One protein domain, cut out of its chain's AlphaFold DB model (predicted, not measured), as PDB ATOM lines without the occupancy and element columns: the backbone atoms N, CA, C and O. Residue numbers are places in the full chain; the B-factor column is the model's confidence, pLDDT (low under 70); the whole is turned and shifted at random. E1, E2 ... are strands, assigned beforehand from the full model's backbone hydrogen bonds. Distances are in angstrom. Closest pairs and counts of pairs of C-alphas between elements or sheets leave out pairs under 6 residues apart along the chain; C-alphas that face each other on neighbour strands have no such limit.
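Overview. This is residues 19 to 110 of the 148 residues of an uncharacterized protein of Chamaesiphon minutus (strain ATCC 27169 / PCC 6605) (UniProt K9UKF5). The domain is a slender sandwich of two antiparallel sheets face to face, E1, E6, E3, E4 on one side and E5, E2, E7 on the other, with their strands running nearly along the same line. The long strands follow the longest axis, and the loop of residues 39 to 50 reaches out beyond one end of the sandwich. The printed part has 92 residues with seven named strands, E1 to E7 in order along the chain, and no named helix, and its class is all strand. It is compact, with a radius of gyration of the C-alphas of 14.1 A, and its outline is a rod spanning 45 by 21 by 21 A.

Along the chain. E1 is residues 19 to 21, beginning at C-alpha 19 at (252.390, 349.528, 388.373). E2, residues 29 to 38, is 26.6 A long and bends by 51 degrees at residue 32. E3, residues 51 to 59, begins at C-alpha 51 at (238.442, 340.517, 390.023) and is 25.9 A long. E4 is residues 64 to 71, 22.8 A long, and E5 is residues 77 to 80, 9.9 A long. E6, residues 88 to 94, measures 17.7 A. E7, residues 100 to 109, measures 26.4 A, bends by 52 degrees at residue 103 and ends at C-alpha 109 at (246.247, 368.006, 383.435).

Arrangement. In the sheet E1, E6, E3, E4, the edge strand E1 is antiparallel to E6, with N 21 and O 91 3.0 A apart, within hydrogen-bond range. E6 is antiparallel to E3, with N 56 and O 92 at 2.8 A. E3 and E4 form a hairpin, with N 57 and O 65 at 2.8 A. In the other sheet, E2 is the inner strand: it is antiparallel to E5, with N 79 and O 34 at 2.8 A, and to E7, with N 30 and O 108 at 2.8 A. The two sheets make a sandwich, two sheets face to face, with 37 pairs of C-alphas within 10 A and best planes 24 degrees apart. Between the sheets, the closest C-alphas of E2 and E6 are those of Phe 29 and Leu 88, 5.0 A apart. E1 and E7 are apart.

Size, cuts and confidence. The C-alphas of Thr 45 and Asp 61 are the two farthest apart, at 45.4 A. The printed part has no cut. The link from E2 to E3, with 12 residues, is long; those from E3 to E4, E4 to E5 and E6 to E7 are tight. The mean pLDDT of the printed part is 85.5, and residues 19 to 26, residue 42 and residues 44 to 48 are under 70.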
ATOM      1  N   HIS A  19     252.458 348.627 389.514       53.97
ATOM      2  CA  HIS A  19     252.390 349.528 388.373       53.97
ATOM      3  C   HIS A  19     252.208 350.946 388.905       53.97
ATOM      4  O   HIS A  19     251.206 351.213 389.563       53.97
ATOM      5  N   ASN A  20     253.166 351.833 388.637       49.06
ATOM      6  CA  ASN A  20     253.067 353.255 388.951       49.06
ATOM      7  C   ASN A  20     253.030 354.049 387.646       49.06
ATOM      8  O   ASN A  20     253.950 353.941 386.834       49.06
ATOM      9  N   GLU A  21     252.004 354.876 387.475       56.16
ATOM     10  CA  GLU A  21     251.909 355.799 386.348       56.16
ATOM     11  C   GLU A  21     252.134 357.238 386.820       56.16
ATOM     12  O   GLU A  21     251.479 357.732 387.743       56.16
ATOM     13  N   THR A  22     253.087 357.914 386.179       50.88
ATOM     14  CA  THR A  22     253.396 359.337 386.378       50.88
ATOM     15  C   THR A  22     253.317 360.057 385.038       50.88
ATOM     16  O   THR A  22     253.814 359.538 384.038       50.88
ATOM     17  N   ILE A  23     252.748 361.267 385.000       52.69
ATOM     18  CA  ILE A  23     252.715 362.067 383.768       52.69
ATOM     19  C   ILE A  23     254.132 362.456 383.330       52.69
ATOM     20  O   ILE A  23     254.920 362.999 384.109       52.69
ATOM     21  N   ALA A  24     254.420 362.264 382.040       44.97
ATOM     22  CA  ALA A  24     255.585 362.836 381.378       44.97
ATOM     23  C   ALA A  24     255.501 364.374 381.415       44.97
ATOM     24  O   ALA A  24     254.700 364.978 380.704       44.97
ATOM     25  N   GLY A  25     256.300 365.010 382.278       52.03
ATOM     26  CA  GLY A  25     256.341 366.472 382.428       52.03
ATOM     27  C   GLY A  25     256.211 366.992 383.864       52.03
ATOM     28  O   GLY A  25     256.382 368.187 384.075       52.03
ATOM     29  N   GLY A  26     255.955 366.124 384.854       60.44
ATOM     30  CA  GLY A  26     256.080 366.463 386.283       60.44
ATOM     31  C   GLY A  26     254.950 367.309 386.891       60.44
ATOM     32  O   GLY A  26     255.091 367.778 388.018       60.44
ATOM     33  N   GLY A  27     253.840 367.513 386.174       75.94
ATOM     34  CA  GLY A  27     252.658 368.227 386.672       75.94
ATOM     35  C   GLY A  27     251.617 367.304 387.315       75.94
ATOM     36  O   GLY A  27     251.530 366.123 386.979       75.94
ATOM     37  N   ALA A  28     250.804 367.857 388.219       86.75
ATOM     38  CA  ALA A  28     249.680 367.134 388.802       86.75
ATOM     39  C   ALA A  28     248.572 366.858 387.767       86.75
ATOM     40  O   ALA A  28     248.410 367.598 386.791       86.75
ATOM     41  N   PHE A  29     247.776 365.814 387.996       87.12
ATOM     42  CA  PHE A  29     246.762 365.345 387.057       87.12
ATOM     43  C   PHE A  29     245.462 364.889 387.710       87.12
ATOM     44  O   PHE A  29     245.382 364.654 388.913       87.12
ATOM     45  N   THR A  30     244.430 364.769 386.887       92.44
ATOM     46  CA  THR A  30     243.156 364.139 387.227       92.44
ATOM     47  C   THR A  30     243.030 362.852 386.429       92.44
ATOM     48  O   THR A  30     243.168 362.877 385.204       92.44
ATOM     49  N   LEU A  31     242.754 361.746 387.118       94.31
ATOM     50  CA  LEU A  31     242.472 360.451 386.508       94.31
ATOM     51  C   LEU A  31     240.955 360.269 386.447       94.31
ATOM     52  O   LEU A  31     240.298 360.249 387.484       94.31
ATOM     53  N   SER A  32     240.401 360.183 385.238       96.00
ATOM     54  CA  SER A  32     238.946 360.199 385.025       96.00
ATOM     55  C   SER A  32     238.372 358.797 384.868       96.00
ATOM     56  O   SER A  32     237.364 358.459 385.489       96.00
ATOM     57  N   SER A  33     239.012 357.968 384.042       97.19
ATOM     58  CA  SER A  33     238.527 356.625 383.737       97.19
ATOM     59  C   SER A  33     239.646 355.685 383.309       97.19
ATOM     60  O   SER A  33     240.731 356.119 382.921       97.19
ATOM     61  N   ILE A  34     239.342 354.395 383.360       96.94
ATOM     62  CA  ILE A  34     240.162 353.300 382.846       96.94
ATOM     63  C   ILE A  34     239.233 352.210 382.319       96.94
ATOM     64  O   ILE A  34     238.176 351.969 382.906       96.94
ATOM     65  N   ASP A  35     239.619 351.539 381.242       97.31
ATOM     66  CA  ASP A  35     238.915 350.346 380.796       97.31
ATOM     67  C   ASP A  35     239.551 349.115 381.437       97.31
ATOM     68  O   ASP A  35     240.764 348.932 381.380       97.31
ATOM     69  N   LEU A  36     238.731 348.266 382.058       95.00
ATOM     70  CA  LEU A  36     239.181 347.065 382.758       95.00
ATOM     71  C   LEU A  36     238.418 345.837 382.272       95.00
ATOM     72  O   LEU A  36     237.213 345.899 382.019       95.00
ATOM     73  N   ALA A  37     239.117 344.709 382.191       92.69
ATOM     74  CA  ALA A  37     238.531 343.402 381.917       92.69
ATOM     75  C   ALA A  37     239.132 342.349 382.844       92.69
ATOM     76  O   ALA A  37     240.313 342.402 383.195       92.69
ATOM     77  N   ARG A  38     238.331 341.357 383.227       89.00
ATOM     78  CA  ARG A  38     238.839 340.195 383.950       89.00
ATOM     79  C   ARG A  38     239.679 339.343 383.005       89.00
ATOM     80  O   ARG A  38     239.227 339.021 381.908       89.00
ATOM     81  N   LEU A  39     240.858 338.906 383.450       84.75
ATOM     82  CA  LEU A  39     241.614 337.908 382.704       84.75
ATOM     83  C   LEU A  39     240.992 336.528 382.960       84.75
ATOM     84  O   LEU A  39     241.177 335.935 384.022       84.75
ATOM     85  N   ILE A  40     240.223 336.024 381.994       73.69
ATOM     86  CA  ILE A  40     239.612 334.694 382.088       73.69
ATOM     87  C   ILE A  40     240.683 333.631 381.859       73.69
ATOM     88  O   ILE A  40     241.262 333.538 380.777       73.69
ATOM     89  N   ASN A  41     240.915 332.787 382.864       70.94
ATOM     90  CA  ASN A  41     241.647 331.545 382.652       70.94
ATOM     91  C   ASN A  41     240.719 330.563 381.911       70.94
ATOM     92  O   ASN A  41     239.585 330.385 382.348       70.94
ATOM     93  N   PRO A  42     241.151 329.893 380.829       68.38
ATOM     94  CA  PRO A  42     240.312 328.920 380.119       68.38
ATOM     95  C   PRO A  42     239.840 327.745 380.996       68.38
ATOM     96  O   PRO A  42     238.875 327.078 380.641       68.38
ATOM     97  N   ASN A  43     240.485 327.507 382.143       71.94
ATOM     98  CA  ASN A  43     240.072 326.509 383.133       71.94
ATOM     99  C   ASN A  43     239.176 327.078 384.248       71.94
ATOM    100  O   ASN A  43     238.815 326.352 385.172       71.94
ATOM    101  N   ASP A  44     238.848 328.369 384.208       69.25
ATOM    102  CA  ASP A  44     237.948 328.997 385.169       69.25
ATOM    103  C   ASP A  44     236.500 328.610 384.855       69.25
ATOM    104  O   ASP A  44     235.829 329.196 384.006       69.25
ATOM    105  N   THR A  45     236.020 327.572 385.536       65.88
ATOM    106  CA  THR A  45     234.650 327.070 385.387       65.88
ATOM    107  C   THR A  45     233.624 327.915 386.143       65.88
ATOM    108  O   THR A  45     232.434 327.601 386.101       65.88
ATOM    109  N   ASN A  46     234.046 328.955 386.874       66.44
ATOM    110  CA  ASN A  46     233.150 329.762 387.687       66.44
ATOM    111  C   ASN A  46     232.763 331.051 386.952       66.44
ATOM    112  O   ASN A  46     233.400 332.091 387.080       66.44
ATOM    113  N   ALA A  47     231.650 331.000 386.217       61.56
ATOM    114  CA  ALA A  47     231.098 332.161 385.516       61.56
ATOM    115  C   ALA A  47     230.752 333.351 386.443       61.56
ATOM    116  O   ALA A  47     230.501 334.449 385.951       61.56
ATOM    117  N   SER A  48     230.740 333.150 387.767       65.94
ATOM    118  CA  SER A  48     230.487 334.184 388.777       65.94
ATOM    119  C   SER A  48     231.756 334.757 389.421       65.94
ATOM    120  O   SER A  48     231.649 335.534 390.368       65.94
ATOM    121  N   SER A  49     232.954 334.393 388.956       77.50
ATOM    122  CA  SER A  49     234.203 334.955 389.481       77.50
ATOM    123  C   SER A  49     234.338 336.445 389.133       77.50
ATOM    124  O   SER A  49     234.137 336.828 387.975       77.50
ATOM    125  N   SER A  50     234.760 337.256 390.099       87.62
ATOM    126  CA  SER A  50     235.092 338.668 389.913       87.62
ATOM    127  C   SER A  50     236.558 338.940 390.249       87.62
ATOM    128  O   SER A  50     237.173 338.212 391.031       87.62
ATOM    129  N   THR A  51     237.120 339.992 389.655       89.12
ATOM    130  CA  THR A  51     238.442 340.517 390.023       89.12
ATOM    131  C   THR A  51     238.278 341.846 390.739       89.12
ATOM    132  O   THR A  51     237.680 342.767 390.190       89.12
ATOM    133  N   SER A  52     238.827 341.962 391.947       92.81
ATOM    134  CA  SER A  52     238.905 343.233 392.666       92.81
ATOM    135  C   SER A  52     240.273 343.871 392.469       92.81
ATOM    136  O   SER A  52     241.293 343.208 392.641       92.81
ATOM    137  N   VAL A  53     240.289 345.162 392.146       93.50
ATOM    138  CA  VAL A  53     241.512 345.961 392.035       93.50
ATOM    139  C   VAL A  53     241.355 347.249 392.834       93.50
ATOM    140  O   VAL A  53     240.344 347.942 392.720       93.50
ATOM    141  N   THR A  54     242.372 347.559 393.633       96.06
ATOM    142  CA  THR A  54     242.462 348.788 394.422       96.06
ATOM    143  C   THR A  54     243.453 349.732 393.762       96.06
ATOM    144  O   THR A  54     244.635 349.410 393.626       96.06
ATOM    145  N   PHE A  55     242.979 350.914 393.382       95.94
ATOM    146  CA  PHE A  55     243.817 351.998 392.888       95.94
ATOM    147  C   PHE A  55     244.135 352.951 394.028       95.94
ATOM    148  O   PHE A  55     243.224 353.426 394.698       95.94
ATOM    149  N   THR A  56     245.413 353.265 394.214       96.06
ATOM    150  CA  THR A  56     245.896 354.219 395.216       96.06
ATOM    151  C   THR A  56     246.532 355.417 394.522       96.06
ATOM    152  O   THR A  56     247.521 355.275 393.804       96.06
ATOM    153  N   GLY A  57     245.969 356.604 394.725       93.19
ATOM    154  CA  GLY A  57     246.492 357.870 394.222       93.19
ATOM    155  C   GLY A  57     247.241 358.642 395.306       93.19
ATOM    156  O   GLY A  57     246.742 358.782 396.419       93.19
ATOM    157  N   THR A  58     248.412 359.188 394.979       91.94
ATOM    158  CA  THR A  58     249.115 360.183 395.804       91.94
ATOM    159  C   THR A  58     248.865 361.563 395.222       91.94
ATOM    160  O   THR A  58     249.153 361.792 394.048       91.94
ATOM    161  N   ARG A  59     248.340 362.488 396.023       89.94
ATOM    162  CA  ARG A  59     248.116 363.881 395.623       89.94
ATOM    163  C   ARG A  59     249.362 364.743 395.799       89.94
ATOM    164  O   ARG A  59     250.280 364.395 396.535       89.94
ATOM    165  N   ALA A  60     249.374 365.907 395.151       86.75
ATOM    166  CA  ALA A  60     250.457 366.886 395.270       86.75
ATOM    167  C   ALA A  60     250.648 367.418 396.705       86.75
ATOM    168  O   ALA A  60     251.745 367.835 397.062       86.75
ATOM    169  N   ASP A  61     249.603 367.368 397.537       89.94
ATOM    170  CA  ASP A  61     249.656 367.684 398.971       89.94
ATOM    171  C   ASP A  61     250.083 366.487 399.843       89.94
ATOM    172  O   ASP A  61     249.980 366.550 401.066       89.94
ATOM    173  N   THR A  62     250.564 365.402 399.226       87.19
ATOM    174  CA  THR A  62     250.966 364.122 399.836       87.19
ATOM    175  C   THR A  62     249.833 363.284 400.435       87.19
ATOM    176  O   THR A  62     250.087 362.188 400.933       87.19
ATOM    177  N   THR A  63     248.579 363.738 400.360       95.06
ATOM    178  CA  THR A  63     247.446 362.925 400.812       95.06
ATOM    179  C   THR A  63     247.212 361.745 399.871       95.06
ATOM    180  O   THR A  63     247.470 361.812 398.667       95.06
ATOM    181  N   ILE A  64     246.724 360.641 400.438       95.50
ATOM    182  CA  ILE A  64     246.452 359.406 399.706       95.50
ATOM    183  C   ILE A  64     244.946 359.255 399.505       95.50
ATOM    184  O   ILE A  64     244.164 359.437 400.439       95.50
ATOM    185  N   VAL A  65     244.546 358.890 398.290       97.06
ATOM    186  CA  VAL A  65     243.177 358.489 397.947       97.06
ATOM    187  C   VAL A  65     243.170 357.056 397.449       97.06
ATOM    188  O   VAL A  65     244.149 356.599 396.864       97.06
ATOM    189  N   SER A  66     242.069 356.345 397.673       97.50
ATOM    190  CA  SER A  66     241.911 354.973 397.202       97.50
ATOM    191  C   SER A  66     240.516 354.744 396.639       97.50
ATOM    192  O   SER A  66     239.546 355.348 397.106       97.50
ATOM    193  N   GLN A  67     240.412 353.873 395.639       98.19
ATOM    194  CA  GLN A  67     239.143 353.394 395.111       98.19
ATOM    195  C   GLN A  67     239.265 351.948 394.641       98.19
ATOM    196  O   GLN A  67     240.203 351.593 393.926       98.19
ATOM    197  N   ASP A  68     238.270 351.148 395.013       97.31
ATOM    198  CA  ASP A  68     238.149 349.760 394.590       97.31
ATOM    199  C   ASP A  68     237.197 349.641 393.403       97.31
ATOM    200  O   ASP A  68     236.110 350.231 393.388       97.31
ATOM    201  N   PHE A  69     237.576 348.808 392.440       96.75
ATOM    202  CA  PHE A  69     236.687 348.338 391.388       96.75
ATOM    203  C   PHE A  69     236.528 346.825 391.459       96.75
ATOM    204  O   PHE A  69     237.484 346.094 391.713       96.75
ATOM    205  N   VAL A  70     235.303 346.361 391.205       95.38
ATOM    206  CA  VAL A  70     234.975 344.940 391.055       95.38
ATOM    207  C   VAL A  70     234.649 344.683 389.591       95.38
ATOM    208  O   VAL A  70     233.659 345.188 389.060       95.38
ATOM    209  N   ILE A  71     235.495 343.898 388.937       92.81
ATOM    210  CA  ILE A  71     235.417 343.580 387.519       92.81
ATOM    211  C   ILE A  71     234.710 342.237 387.360       92.81
ATOM    212  O   ILE A  71     235.256 341.183 387.688       92.81
ATOM    213  N   ASN A  72     233.492 342.285 386.830       88.88
ATOM    214  CA  ASN A  72     232.706 341.091 386.496       88.88
ATOM    215  C   ASN A  72     232.745 340.775 384.991       88.88
ATOM    216  O   ASN A  72     232.411 339.667 384.577       88.88
ATOM    217  N   ALA A  73     233.130 341.753 384.168       83.19
ATOM    218  CA  ALA A  73     233.119 341.641 382.718       83.19
ATOM    219  C   ALA A  73     234.357 340.907 382.188       83.19
ATOM    220  O   ALA A  73     235.477 341.118 382.654       83.19
ATOM    221  N   SER A  74     234.140 340.072 381.173       83.00
ATOM    222  CA  SER A  74     235.192 339.411 380.397       83.00
ATOM    223  C   SER A  74     235.821 340.316 379.333       83.00
ATOM    224  O   SER A  74     236.916 340.031 378.860       83.00
ATOM    225  N   GLY A  75     235.123 341.385 378.937       88.94
ATOM    226  CA  GLY A  75     235.595 342.399 377.995       88.94
ATOM    227  C   GLY A  75     235.883 343.733 378.681       88.94
ATOM    228  O   GLY A  75     235.415 343.979 379.796       88.94
ATOM    229  N   LEU A  76     236.639 344.593 377.990       93.19
ATOM    230  CA  LEU A  76     236.982 345.934 378.462       93.19
ATOM    231  C   LEU A  76     235.710 346.746 378.727       93.19
ATOM    232  O   LEU A  76     234.873 346.923 377.843       93.19
ATOM    233  N   THR A  77     235.567 347.201 379.968       96.19
ATOM    234  CA  THR A  77     234.462 348.040 380.435       96.19
ATOM    235  C   THR A  77     235.035 349.262 381.131       96.19
ATOM    236  O   THR A  77     235.968 349.129 381.919       96.19
ATOM    237  N   THR A  78     234.460 350.434 380.878       97.56
ATOM    238  CA  THR A  78     234.910 351.688 381.485       97.56
ATOM    239  C   THR A  78     234.512 351.784 382.956       97.56
ATOM    240  O   THR A  78     233.331 351.710 383.305       97.56
ATOM    241  N   PHE A  79     235.501 352.021 383.814       97.62
ATOM    242  CA  PHE A  79     235.333 352.347 385.225       97.62
ATOM    243  C   PHE A  79     235.702 353.810 385.455       97.62
ATOM    244  O   PHE A  79     236.777 354.264 385.066       97.62
ATOM    245  N   ASN A  80     234.793 354.548 386.091       98.31
ATOM    246  CA  ASN A  80     234.982 355.963 386.385       98.31
ATOM    247  C   ASN A  80     235.542 356.138 387.793       98.31
ATOM    248  O   ASN A  80     234.972 355.636 388.770       98.31
ATOM    249  N   PHE A  81     236.624 356.902 387.894       97.94
ATOM    250  CA  PHE A  81     237.146 357.304 389.185       97.94
ATOM    251  C   PHE A  81     236.246 358.366 389.815       97.94
ATOM    252  O   PHE A  81     235.615 359.177 389.134       97.94
ATOM    253  N   ASN A  82     236.151 358.351 391.140       97.25
ATOM    254  CA  ASN A  82     235.419 359.384 391.859       97.25
ATOM    255  C   ASN A  82     236.203 360.714 391.870       97.25
ATOM    256  O   ASN A  82     237.392 360.772 391.551       97.25
ATOM    257  N   SER A  83     235.553 361.798 392.300       95.50
ATOM    258  CA  SER A  83     236.137 363.150 392.304       95.50
ATOM    259  C   SER A  83     237.384 363.314 393.185       95.50
ATOM    260  O   SER A  83     238.057 364.345 393.116       95.50
ATOM    261  N   SER A  84     237.724 362.317 394.009       96.06
ATOM    262  CA  SER A  84     238.931 362.352 394.829       96.06
ATOM    263  C   SER A  84     240.217 362.093 394.028       96.06
ATOM    264  O   SER A  84     241.285 362.499 394.489       96.06
ATOM    265  N   PHE A  85     240.133 361.524 392.821       95.69
ATOM    266  CA  PHE A  85     241.272 361.258 391.929       95.69
ATOM    267  C   PHE A  85     241.666 362.493 391.099       95.69
ATOM    268  O   PHE A  85     241.814 362.454 389.879       95.69
ATOM    269  N   THR A  86     241.839 363.617 391.789       93.75
ATOM    270  CA  THR A  86     242.270 364.909 391.242       93.75
ATOM    271  C   THR A  86     243.553 365.364 391.928       93.75
ATOM    272  O   THR A  86     243.839 364.956 393.057       93.75
ATOM    273  N   ASN A  87     244.324 366.222 391.255       91.56
ATOM    274  CA  ASN A  87     245.599 366.747 391.761       91.56
ATOM    275  C   ASN A  87     246.596 365.638 392.165       91.56
ATOM    276  O   ASN A  87     247.340 365.775 393.136       91.56
ATOM    277  N   LEU A  88     246.574 364.518 391.438       87.88
ATOM    278  CA  LEU A  88     247.452 363.371 391.628       87.88
ATOM    279  C   LEU A  88     248.844 363.671 391.077       87.88
ATOM    280  O   LEU A  88     248.977 364.286 390.025       87.88
ATOM    281  N   VAL A  89     249.879 363.215 391.771       87.75
ATOM    282  CA  VAL A  89     251.265 363.164 391.275       87.75
ATOM    283  C   VAL A  89     251.686 361.739 390.925       87.75
ATOM    284  O   VAL A  89     252.610 361.550 390.139       87.75
ATOM    285  N   ALA A  90     250.987 360.743 391.468       85.50
ATOM    286  CA  ALA A  90     251.159 359.339 391.133       85.50
ATOM    287  C   ALA A  90     249.849 358.582 391.355       85.50
ATOM    288  O   ALA A  90     249.070 358.914 392.253       85.50
ATOM    289  N   VAL A  91     249.638 357.531 390.574       90.75
ATOM    290  CA  VAL A  91     248.646 356.493 390.854       90.75
ATOM    291  C   VAL A  91     249.318 355.138 390.705       90.75
ATOM    292  O   VAL A  91     250.168 354.962 389.830       90.75
ATOM    293  N   GLY A  92     248.949 354.193 391.561       90.38
ATOM    294  CA  GLY A  92     249.405 352.822 391.434       90.38
ATOM    295  C   GLY A  92     248.373 351.799 391.874       90.38
ATOM    296  O   GLY A  92     247.479 352.080 392.676       90.38
ATOM    297  N   TRP A  93     248.500 350.604 391.315       94.62
ATOM    298  CA  TRP A  93     247.715 349.427 391.669       94.62
ATOM    299  C   TRP A  93     248.560 348.165 391.485       94.62
ATOM    300  O   TRP A  93     249.621 348.176 390.850       94.62
ATOM    301  N   VAL A  94     248.084 347.064 392.060       87.56
ATOM    302  CA  VAL A  94     248.766 345.767 392.011       87.56
ATOM    303  C   VAL A  94     248.124 344.876 390.953       87.56
ATOM    304  O   VAL A  94     246.900 344.786 390.863       87.56
ATOM    305  N   GLN A  95     248.962 344.187 390.181       83.50
ATOM    306  CA  GLN A  95     248.552 343.064 389.338       83.50
ATOM    307  C   GLN A  95     248.759 341.756 390.108       83.50
ATOM    308  O   GLN A  95     249.884 341.276 390.252       83.50
ATOM    309  N   ALA A  96     247.671 341.187 390.622       78.69
ATOM    310  CA  ALA A  96     247.677 339.939 391.381       78.69
ATOM    311  C   ALA A  96     246.530 339.026 390.942       78.69
ATOM    312  O   ALA A  96     245.567 339.476 390.332       78.69
ATOM    313  N   LEU A  97     246.634 337.732 391.259       79.94
ATOM    314  CA  LEU A  97     245.555 336.779 391.007       79.94
ATOM    315  C   LEU A  97     244.303 337.127 391.841       79.94
ATOM    316  O   LEU A  97     244.443 337.326 393.049       79.94
ATOM    317  N   PRO A  98     243.090 337.106 391.251       82.00
ATOM    318  CA  PRO A  98     242.805 336.903 389.826       82.00
ATOM    319  C   PRO A  98     243.200 338.130 388.984       82.00
ATOM    320  O   PRO A  98     242.739 339.229 389.254       82.00
ATOM    321  N   PHE A  99     244.027 337.940 387.949       85.00
ATOM    322  CA  PHE A  99     244.578 339.048 387.157       85.00
ATOM    323  C   PHE A  99     243.509 339.812 386.359       85.00
ATOM    324  O   PHE A  99     242.441 339.279 386.035       85.00
ATOM    325  N   HIS A 100     243.835 341.042 385.966       88.81
ATOM    326  CA  HIS A 100     243.011 341.874 385.091       88.81
ATOM    327  C   HIS A 100     243.804 342.440 383.919       88.81
ATOM    328  O   HIS A 100     245.016 342.644 383.981       88.81
ATOM    329  N   GLN A 101     243.089 342.736 382.844       91.94
ATOM    330  CA  GLN A 101     243.576 343.537 381.730       91.94
ATOM    331  C   GLN A 101     243.121 344.983 381.925       91.94
ATOM    332  O   GLN A 101     242.083 345.232 382.546       91.94
ATOM    333  N   PHE A 102     243.892 345.924 381.392       93.50
ATOM    334  CA  PHE A 102     243.563 347.341 381.423       93.50
ATOM    335  C   PHE A 102     243.940 348.019 380.106       93.50
ATOM    336  O   PHE A 102     244.897 347.599 379.455       93.50
ATOM    337  N   ASP A 103     243.184 349.046 379.726       93.38
ATOM    338  CA  ASP A 103     243.451 349.906 378.569       93.38
ATOM    339  C   ASP A 103     242.791 351.290 378.762       93.38
ATOM    340  O   ASP A 103     242.115 351.530 379.766       93.38
ATOM    341  N   ASN A 104     242.975 352.205 377.803       95.19
ATOM    342  CA  ASN A 104     242.270 353.489 377.693       95.19
ATOM    343  C   ASN A 104     242.268 354.323 378.987       95.19
ATOM    344  O   ASN A 104     241.244 354.866 379.411       95.19
ATOM    345  N   ILE A 105     243.436 354.439 379.619       93.19
ATOM    346  CA  ILE A 105     243.616 355.263 380.814       93.19
ATOM    347  C   ILE A 105     243.459 356.737 380.430       93.19
ATOM    348  O   ILE A 105     244.243 357.288 379.657       93.19
ATOM    349  N   ASN A 106     242.430 357.384 380.975       92.31
ATOM    350  CA  ASN A 106     242.082 358.758 380.647       92.31
ATOM    351  C   ASN A 106     242.540 359.719 381.749       92.31
ATOM    352  O   ASN A 106     241.941 359.790 382.828       92.31
ATOM    353  N   VAL A 107     243.582 360.491 381.442       90.69
ATOM    354  CA  VAL A 107     244.155 361.516 382.318       90.69
ATOM    355  C   VAL A 107     243.994 362.909 381.719       90.69
ATOM    356  O   VAL A 107     244.064 363.106 380.508       90.69
ATOM    357  N   SER A 108     243.822 363.905 382.582       88.69
ATOM    358  CA  SER A 108     243.843 365.319 382.204       88.69
ATOM    359  C   SER A 108     244.785 366.088 383.120       88.69
ATOM    360  O   SER A 108     244.943 365.738 384.290       88.69
ATOM    361  N   ALA A 109     245.431 367.132 382.600       83.81
ATOM    362  CA  ALA A 109     246.247 368.006 383.435       83.81
ATOM    363  C   ALA A 109     245.365 368.629 384.527       83.81
ATOM    364  O   ALA A 109     244.282 369.145 384.234       83.81
ATOM    365  N   ALA A 110     245.824 368.596 385.780       71.50
ATOM    366  CA  ALA A 110     245.155 369.346 386.828       71.50
ATOM    367  C   ALA A 110     245.238 370.826 386.443       71.50
ATOM    368  O   ALA A 110     246.304 371.312 386.056       71.50
TER     369      ALA A 110